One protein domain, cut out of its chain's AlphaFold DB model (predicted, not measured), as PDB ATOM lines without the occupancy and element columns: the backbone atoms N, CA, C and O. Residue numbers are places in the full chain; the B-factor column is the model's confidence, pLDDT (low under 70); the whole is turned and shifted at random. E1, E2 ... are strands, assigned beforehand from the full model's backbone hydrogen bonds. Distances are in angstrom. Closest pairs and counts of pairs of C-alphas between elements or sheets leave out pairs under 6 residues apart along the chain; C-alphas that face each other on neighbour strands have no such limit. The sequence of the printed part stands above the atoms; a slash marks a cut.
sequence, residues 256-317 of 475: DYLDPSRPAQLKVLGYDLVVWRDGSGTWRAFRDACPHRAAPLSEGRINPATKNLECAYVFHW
ATOM      1  N   ASP A 256      30.364 106.952  92.182       94.19
ATOM      2  CA  ASP A 256      29.708 108.098  92.828       94.19
ATOM      3  C   ASP A 256      29.891 109.421  92.055       94.19
ATOM      4  O   ASP A 256      29.151 110.377  92.281       94.19
ATOM      5  N   TYR A 257      30.844 109.483  91.113       93.31
ATOM      6  CA  TYR A 257      31.019 110.616  90.194       93.31
ATOM      7  C   TYR A 257      30.226 110.469  88.884       93.31
ATOM      8  O   TYR A 257      30.250 111.380  88.053       93.31
ATOM      9  N   LEU A 258      29.539 109.342  88.670       94.25
ATOM     10  CA  LEU A 258      28.747 109.084  87.471       94.25
ATOM     11  C   LEU A 258      27.250 109.184  87.776       94.25
ATOM     12  O   LEU A 258      26.706 108.412  88.560       94.25
ATOM     13  N   ASP A 259      26.562 110.090  87.086       93.88
ATOM     14  CA  ASP A 259      25.100 110.172  87.101       93.88
ATOM     15  C   ASP A 259      24.505 109.071  86.192       93.88
ATOM     16  O   ASP A 259      24.708 109.114  84.976       93.88
ATOM     17  N   PRO A 260      23.744 108.093  86.730       92.94
ATOM     18  CA  PRO A 260      23.174 106.996  85.943       92.94
ATOM     19  C   PRO A 260      22.144 107.412  84.885       92.94
ATOM     20  O   PRO A 260      21.746 106.573  84.076       92.94
ATOM     21  N   SER A 261      21.649 108.654  84.920       91.88
ATOM     22  CA  SER A 261      20.589 109.141  84.029       91.88
ATOM     23  C   SER A 261      21.099 109.721  82.703       91.88
ATOM     24  O   SER A 261      20.306 109.940  81.781       91.88
ATOM     25  N   ARG A 262      22.414 109.934  82.576       93.38
ATOM     26  CA  ARG A 262      23.056 110.612  81.443       93.38
ATOM     27  C   ARG A 262      24.340 109.902  81.001       93.38
ATOM     28  O   ARG A 262      24.955 109.199  81.799       93.38
ATOM     29  N   PRO A 263      24.788 110.098  79.751       96.06
ATOM     30  CA  PRO A 263      26.152 109.756  79.389       96.06
ATOM     31  C   PRO A 263      27.157 110.707  80.065       96.06
ATOM     32  O   PRO A 263      26.863 111.877  80.349       96.06
ATOM     33  N   ALA A 264      28.358 110.187  80.297       95.88
ATOM     34  CA  ALA A 264      29.517 110.894  80.824       95.88
ATOM     35  C   ALA A 264      30.714 110.714  79.878       95.88
ATOM     36  O   ALA A 264      30.938 109.619  79.360       95.88
ATOM     37  N   GLN A 265      31.485 111.780  79.665       96.81
ATOM     38  CA  GLN A 265      32.750 111.726  78.931       96.81
ATOM     39  C   GLN A 265      33.894 111.377  79.887       96.81
ATOM     40  O   GLN A 265      33.996 111.965  80.963       96.81
ATOM     41  N   LEU A 266      34.768 110.459  79.484       96.50
ATOM     42  CA  LEU A 266      36.015 110.115  80.173       96.50
ATOM     43  C   LEU A 266      37.151 110.020  79.144       96.50
ATOM     44  O   LEU A 266      36.905 109.775  77.966       96.50
ATOM     45  N   LYS A 267      38.405 110.176  79.578       95.62
ATOM     46  CA  LYS A 267      39.584 110.042  78.708       95.62
ATOM     47  C   LYS A 267      40.608 109.102  79.334       95.62
ATOM     48  O   LYS A 267      40.981 109.283  80.489       95.62
ATOM     49  N   VAL A 268      41.095 108.127  78.566       94.88
ATOM     50  CA  VAL A 268      42.121 107.163  79.007       94.88
ATOM     51  C   VAL A 268      43.181 106.988  77.926       94.88
ATOM     52  O   VAL A 268      42.860 106.758  76.765       94.88
ATOM     53  N   LEU A 269      44.458 107.160  78.283       93.00
ATOM     54  CA  LEU A 269      45.599 107.094  77.349       93.00
ATOM     55  C   LEU A 269      45.418 107.951  76.068       93.00
ATOM     56  O   LEU A 269      45.925 107.613  75.004       93.00
ATOM     57  N   GLY A 270      44.674 109.059  76.168       91.75
ATOM     58  CA  GLY A 270      44.332 109.948  75.051       91.75
ATOM     59  C   GLY A 270      43.011 109.628  74.338       91.75
ATOM     60  O   GLY A 270      42.430 110.542  73.752       91.75
ATOM     61  N   TYR A 271      42.488 108.402  74.444       92.62
ATOM     62  CA  TYR A 271      41.204 108.006  73.857       92.62
ATOM     63  C   TYR A 271      40.026 108.602  74.628       92.62
ATOM     64  O   TYR A 271      39.924 108.415  75.841       92.62
ATOM     65  N   ASP A 272      39.127 109.276  73.914       96.50
ATOM     66  CA  ASP A 272      37.840 109.728  74.444       96.50
ATOM     67  C   ASP A 272      36.830 108.578  74.470       96.50
ATOM     68  O   ASP A 272      36.625 107.875  73.471       96.50
ATOM     69  N   LEU A 273      36.206 108.395  75.628       96.88
ATOM     70  CA  LEU A 273      35.211 107.373  75.915       96.88
ATOM     71  C   LEU A 273      33.910 108.015  76.394       96.88
ATOM     72  O   LEU A 273      33.920 108.946  77.199       96.88
ATOM     73  N   VAL A 274      32.788 107.459  75.947       97.00
ATOM     74  CA  VAL A 274      31.468 107.711  76.520       97.00
ATOM     75  C   VAL A 274      31.100 106.549  77.432       97.00
ATOM     76  O   VAL A 274      31.169 105.388  77.025       97.00
ATOM     77  N   VAL A 275      30.699 106.861  78.661       96.75
ATOM     78  CA  VAL A 275      30.212 105.892  79.645       96.75
ATOM     79  C   VAL A 275      28.768 106.212  80.005       96.75
ATOM     80  O   VAL A 275      28.434 107.363  80.273       96.75
ATOM     81  N   TRP A 276      27.896 105.207  80.000       96.06
ATOM     82  CA  TRP A 276      26.485 105.353  80.373       96.06
ATOM     83  C   TRP A 276      25.965 104.068  81.017       96.06
ATOM     84  O   TRP A 276      26.598 103.015  80.917       96.06
ATOM     85  N   ARG A 277      24.809 104.141  81.681       95.12
ATOM     86  CA  ARG A 277      24.152 102.974  82.277       95.12
ATOM     87  C   ARG A 277      23.027 102.479  81.368       95.12
ATOM     88  O   ARG A 277      22.135 103.248  81.016       95.12
ATOM     89  N   ASP A 278      23.085 101.212  80.975       92.81
ATOM     90  CA  ASP A 278      22.124 100.596  80.056       92.81
ATOM     91  C   ASP A 278      20.833 100.116  80.752       92.81
ATOM     92  O   ASP A 278      20.654 100.249  81.967       92.81
ATOM     93  N   GLY A 279      19.918  99.528  79.974       88.75
ATOM     94  CA  GLY A 279      18.640  99.012  80.479       88.75
ATOM     95  C   GLY A 279      18.743  97.823  81.431       88.75
ATOM     96  O   GLY A 279      17.817  97.604  82.208       88.75
ATOM     97  N   SER A 280      19.865  97.096  81.435       90.50
ATOM     98  CA  SER A 280      20.128  96.050  82.434       90.50
ATOM     99  C   SER A 280      20.652  96.623  83.758       90.50
ATOM    100  O   SER A 280      20.812  95.897  84.737       90.50
ATOM    101  N   GLY A 281      20.927  97.931  83.805       89.50
ATOM    102  CA  GLY A 281      21.585  98.578  84.934       89.50
ATOM    103  C   GLY A 281      23.103  98.369  84.947       89.50
ATOM    104  O   GLY A 281      23.740  98.660  85.967       89.50
ATOM    105  N   THR A 282      23.674  97.898  83.839       92.94
ATOM    106  CA  THR A 282      25.112  97.704  83.635       92.94
ATOM    107  C   THR A 282      25.722  98.977  83.054       92.94
ATOM    108  O   THR A 282      25.139  99.614  82.177       92.94
ATOM    109  N   TRP A 283      26.894  99.378  83.543       94.25
ATOM    110  CA  TRP A 283      27.676 100.431  82.896       94.25
ATOM    111  C   TRP A 283      28.245  99.914  81.574       94.25
ATOM    112  O   TRP A 283      28.692  98.776  81.503       94.25
ATOM    113  N   ARG A 284      28.232 100.740  80.532       94.69
ATOM    114  CA  ARG A 284      28.836 100.468  79.223       94.69
ATOM    115  C   ARG A 284      29.814 101.582  78.891       94.69
ATOM    116  O   ARG A 284      29.586 102.722  79.290       94.69
ATOM    117  N   ALA A 285      30.869 101.255  78.152       94.94
ATOM    118  CA  ALA A 285      31.875 102.204  77.695       94.94
ATOM    119  C   ALA A 285      32.147 101.999  76.200       94.94
ATOM    120  O   ALA A 285      32.563 100.914  75.803       94.94
ATOM    121  N   PHE A 286      31.935 103.032  75.385       95.56
ATOM    122  CA  PHE A 286      32.292 103.062  73.958       95.56
ATOM    123  C   PHE A 286      33.264 104.212  73.685       95.56
ATOM    124  O   PHE A 286      33.426 105.105  74.514       95.56
ATOM    125  N   ARG A 287      33.886 104.234  72.500       95.38
ATOM    126  CA  ARG A 287      34.579 105.434  72.003       95.38
ATOM    127  C   ARG A 287      33.578 106.583  71.873       95.38
ATOM    128  O   ARG A 287      32.478 106.376  71.366       95.38
ATOM    129  N   ASP A 288      33.970 107.787  72.277       96.38
ATOM    130  CA  ASP A 288      33.108 108.976  72.245       96.38
ATOM    131  C   ASP A 288      32.977 109.592  70.837       96.38
ATOM    132  O   ASP A 288      33.300 110.753  70.602       96.38
ATOM    133  N   ALA A 289      32.561 108.784  69.859       93.94
ATOM    134  CA  ALA A 289      32.411 109.203  68.471       93.94
ATOM    135  C   ALA A 289      31.268 108.435  67.796       93.94
ATOM    136  O   ALA A 289      31.310 107.213  67.652       93.94
ATOM    137  N   CYS A 290      30.243 109.154  67.343       92.38
ATOM    138  CA  CYS A 290      29.118 108.571  66.624       92.38
ATOM    139  C   CYS A 290      29.555 108.040  65.244       92.38
ATOM    140  O   CYS A 290      30.123 108.815  64.468       92.38
ATOM    141  N   PRO A 291      29.214 106.796  64.853       89.94
ATOM    142  CA  PRO A 291      29.622 106.233  63.561       89.94
ATOM    143  C   PRO A 291      29.071 106.989  62.338       89.94
ATOM    144  O   PRO A 291      29.605 106.843  61.247       89.94
ATOM    145  N   HIS A 292      28.039 107.826  62.497       83.50
ATOM    146  CA  HIS A 292      27.501 108.635  61.400       83.50
ATOM    147  C   HIS A 292      28.446 109.776  60.975       83.50
ATOM    148  O   HIS A 292      28.692 109.948  59.784       83.50
ATOM    149  N   ARG A 293      28.928 110.595  61.925       85.69
ATOM    150  CA  ARG A 293      29.707 111.830  61.652       85.69
ATOM    151  C   ARG A 293      30.736 112.187  62.736       85.69
ATOM    152  O   ARG A 293      31.102 113.348  62.873       85.69
ATOM    153  N   ALA A 294      31.164 111.211  63.535       88.69
ATOM    154  CA  ALA A 294      32.094 111.367  64.659       88.69
ATOM    155  C   ALA A 294      31.691 112.418  65.720       88.69
ATOM    156  O   ALA A 294      32.530 112.854  66.500       88.69
ATOM    157  N   ALA A 295      30.412 112.803  65.785       89.19
ATOM    158  CA  ALA A 295      29.900 113.671  66.843       89.19
ATOM    159  C   ALA A 295      30.051 112.991  68.220       89.19
ATOM    160  O   ALA A 295      29.807 111.779  68.297       89.19
ATOM    161  N   PRO A 296      30.409 113.730  69.287       93.00
ATOM    162  CA  PRO A 296      30.521 113.170  70.628       93.00
ATOM    163  C   PRO A 296      29.186 112.555  71.058       93.00
ATOM    164  O   PRO A 296      28.108 113.141  70.920       93.00
ATOM    165  N   LEU A 297      29.254 111.323  71.545       94.31
ATOM    166  CA  LEU A 297      28.119 110.585  72.085       94.31
ATOM    167  C   LEU A 297      27.832 110.991  73.538       94.31
ATOM    168  O   LEU A 297      26.698 110.853  73.996       94.31
ATOM    169  N   SER A 298      28.829 111.534  74.238       94.81
ATOM    170  CA  SER A 298      28.728 112.104  75.583       94.81
ATOM    171  C   SER A 298      27.863 113.369  75.668       94.81
ATOM    172  O   SER A 298      27.274 113.628  76.715       94.81
ATOM    173  N   GLU A 299      27.709 114.107  74.565       92.44
ATOM    174  CA  GLU A 299      26.718 115.191  74.420       92.44
ATOM    175  C   GLU A 299      25.294 114.663  74.154       92.44
ATOM    176  O   GLU A 299      24.328 115.427  74.147       92.44
ATOM    177  N   GLY A 300      25.160 113.358  73.901       91.31
ATOM    178  CA  GLY A 300      23.902 112.671  73.642       91.31
ATOM    179  C   GLY A 300      23.029 112.470  74.880       91.31
ATOM    180  O   GLY A 300      23.144 113.147  75.901       91.31
ATOM    181  N   ARG A 301      22.115 111.501  74.794       91.06
ATOM    182  CA  ARG A 301      21.187 111.164  75.883       91.06
ATOM    183  C   ARG A 301      20.950 109.664  75.982       91.06
ATOM    184  O   ARG A 301      21.154 108.933  75.020       91.06
ATOM    185  N   ILE A 302      20.443 109.217  77.126       92.06
ATOM    186  CA  ILE A 302      19.913 107.859  77.285       92.06
ATOM    187  C   ILE A 302      18.423 107.890  76.911       92.06
ATOM    188  O   ILE A 302      17.659 108.687  77.460       92.06
ATOM    189  N   ASN A 303      17.988 107.037  75.981       88.75
ATOM    190  CA  ASN A 303      16.576 106.931  75.613       88.75
ATOM    191  C   ASN A 303      15.748 106.486  76.840       88.75
ATOM    192  O   ASN A 303      16.081 105.475  77.462       88.75
ATOM    193  N   PRO A 304      14.651 107.176  77.206       85.19
ATOM    194  CA  PRO A 304      13.913 106.866  78.428       85.19
ATOM    195  C   PRO A 304      13.234 105.488  78.408       85.19
ATOM    196  O   PRO A 304      13.101 104.897  79.482       85.19
ATOM    197  N   ALA A 305      12.850 104.984  77.231       84.69
ATOM    198  CA  ALA A 305      12.149 103.715  77.041       84.69
ATOM    199  C   ALA A 305      13.101 102.538  76.769       84.69
ATOM    200  O   ALA A 305      12.987 101.508  77.426       84.69
ATOM    201  N   THR A 306      14.055 102.682  75.841       86.19
ATOM    202  CA  THR A 306      14.981 101.589  75.469       86.19
ATOM    203  C   THR A 306      16.257 101.550  76.307       86.19
ATOM    204  O   THR A 306      16.956 100.545  76.286       86.19
ATOM    205  N   LYS A 307      16.580 102.634  77.030       89.62
ATOM    206  CA  LYS A 307      17.826 102.814  77.804       89.62
ATOM    207  C   LYS A 307      19.122 102.686  76.985       89.62
ATOM    208  O   LYS A 307      20.205 102.532  77.547       89.62
ATOM    209  N   ASN A 308      19.018 102.814  75.664       91.25
ATOM    210  CA  ASN A 308      20.159 102.884  74.757       91.25
ATOM    211  C   ASN A 308      20.691 104.318  74.644       91.25
ATOM    212  O   ASN A 308      19.959 105.286  74.867       91.25
ATOM    213  N   LEU A 309      21.964 104.444  74.270       92.81
ATOM    214  CA  LEU A 309      22.619 105.722  74.011       92.81
ATOM    215  C   LEU A 309      22.184 106.289  72.649       92.81
ATOM    216  O   LEU A 309      22.320 105.628  71.620       92.81
ATOM    217  N   GLU A 310      21.688 107.523  72.638       90.94
ATOM    218  CA  GLU A 310      21.281 108.262  71.440       90.94
ATOM    219  C   GLU A 310      22.217 109.453  71.200       90.94
ATOM    220  O   GLU A 310      22.477 110.250  72.103       90.94
ATOM    221  N   CYS A 311      22.714 109.599  69.969       90.38
ATOM    222  CA  CYS A 311      23.619 110.685  69.594       90.38
ATOM    223  C   CYS A 311      22.887 112.028  69.447       90.38
ATOM    224  O   CYS A 311      21.908 112.120  68.703       90.38
ATOM    225  N   ALA A 312      23.441 113.093  70.038       83.38
ATOM    226  CA  ALA A 312      22.931 114.464  69.931       83.38
ATOM    227  C   ALA A 312      22.769 114.970  68.485       83.38
ATOM    228  O   ALA A 312      21.865 115.758  68.206       83.38
ATOM    229  N   TYR A 313      23.606 114.490  67.554       72.31
ATOM    230  CA  TYR A 313      23.545 114.870  66.138       72.31
ATOM    231  C   TYR A 313      22.189 114.534  65.499       72.31
ATOM    232  O   TYR A 313      21.719 115.248  64.610       72.31
ATOM    233  N   VAL A 314      21.524 113.462  65.945       62.91
ATOM    234  CA  VAL A 314      20.152 113.157  65.519       62.91
ATOM    235  C   VAL A 314      19.202 114.022  66.341       62.91
ATOM    236  O   VAL A 314      18.528 113.554  67.249       62.91
ATOM    237  N   PHE A 315      19.173 115.313  66.012       56.47
ATOM    238  CA  PHE A 315      18.434 116.359  66.714       56.47
ATOM    239  C   PHE A 315      16.974 115.928  66.972       56.47
ATOM    240  O   PHE A 315      16.126 115.929  66.070       56.47
ATOM    241  N   HIS A 316      16.686 115.506  68.209       55.66
ATOM    242  CA  HIS A 316      15.402 114.925  68.618       55.66
ATOM    243  C   HIS A 316      14.342 116.010  68.866       55.66
ATOM    244  O   HIS A 316      13.722 116.080  69.927       55.66
ATOM    245  N   TRP A 317      14.118 116.860  67.867       61.12
ATOM    246  CA  TRP A 317      12.923 117.694  67.808       61.12
ATOM    247  C   TRP A 317      11.678 116.807  67.729       61.12
ATOM    248  O   TRP A 317      11.718 115.708  67.162       61.12
TER     249      TRP A 317
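What this domain is: This is residues 256 to 317 of the 475 residues of the protein "(2Fe-2S)-binding" of Micractinium conductrix (UniProt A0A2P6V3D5). With little regular structure, this is a small, strongly twisted sheet of three strands, E1, E2 and E3, followed by a long looped stretch, residues 288 to 317, that folds back on itself where residues 301 to 302 pair antiparallel with 309 to 310. The printed part has 62 residues with three named strands, E1, E2 and E3 along the chain, which is also the sheet's order, and they form an antiparallel meander, each strand the antiparallel neighbour of the one before. The class is all strand, with 17 residues in named elements; the whole is compact, radius of gyration of the C-alphas 11.2 A, and flat, 33 by 30 by 16 A.

Where its parts are: E1, residues 264 to 268, begins at C-alpha (29.517, 110.894, 80.824). E2, 271 to 277, is 19.7 A long. E3, 283 to 287, ends at (34.579, 105.434, 72.003).

How they stand to each other: Hairpin E1 and E2 is antiparallel at 142 degrees, N 264 and O 275 2.8 A apart. Hairpin E2 and E3 stands at 151 degrees, N 274 and O 286 2.8 A apart.

The domain as a whole: The printed part has no cut. Both links are tight. Residues 314 to 317 have pLDDT under 70.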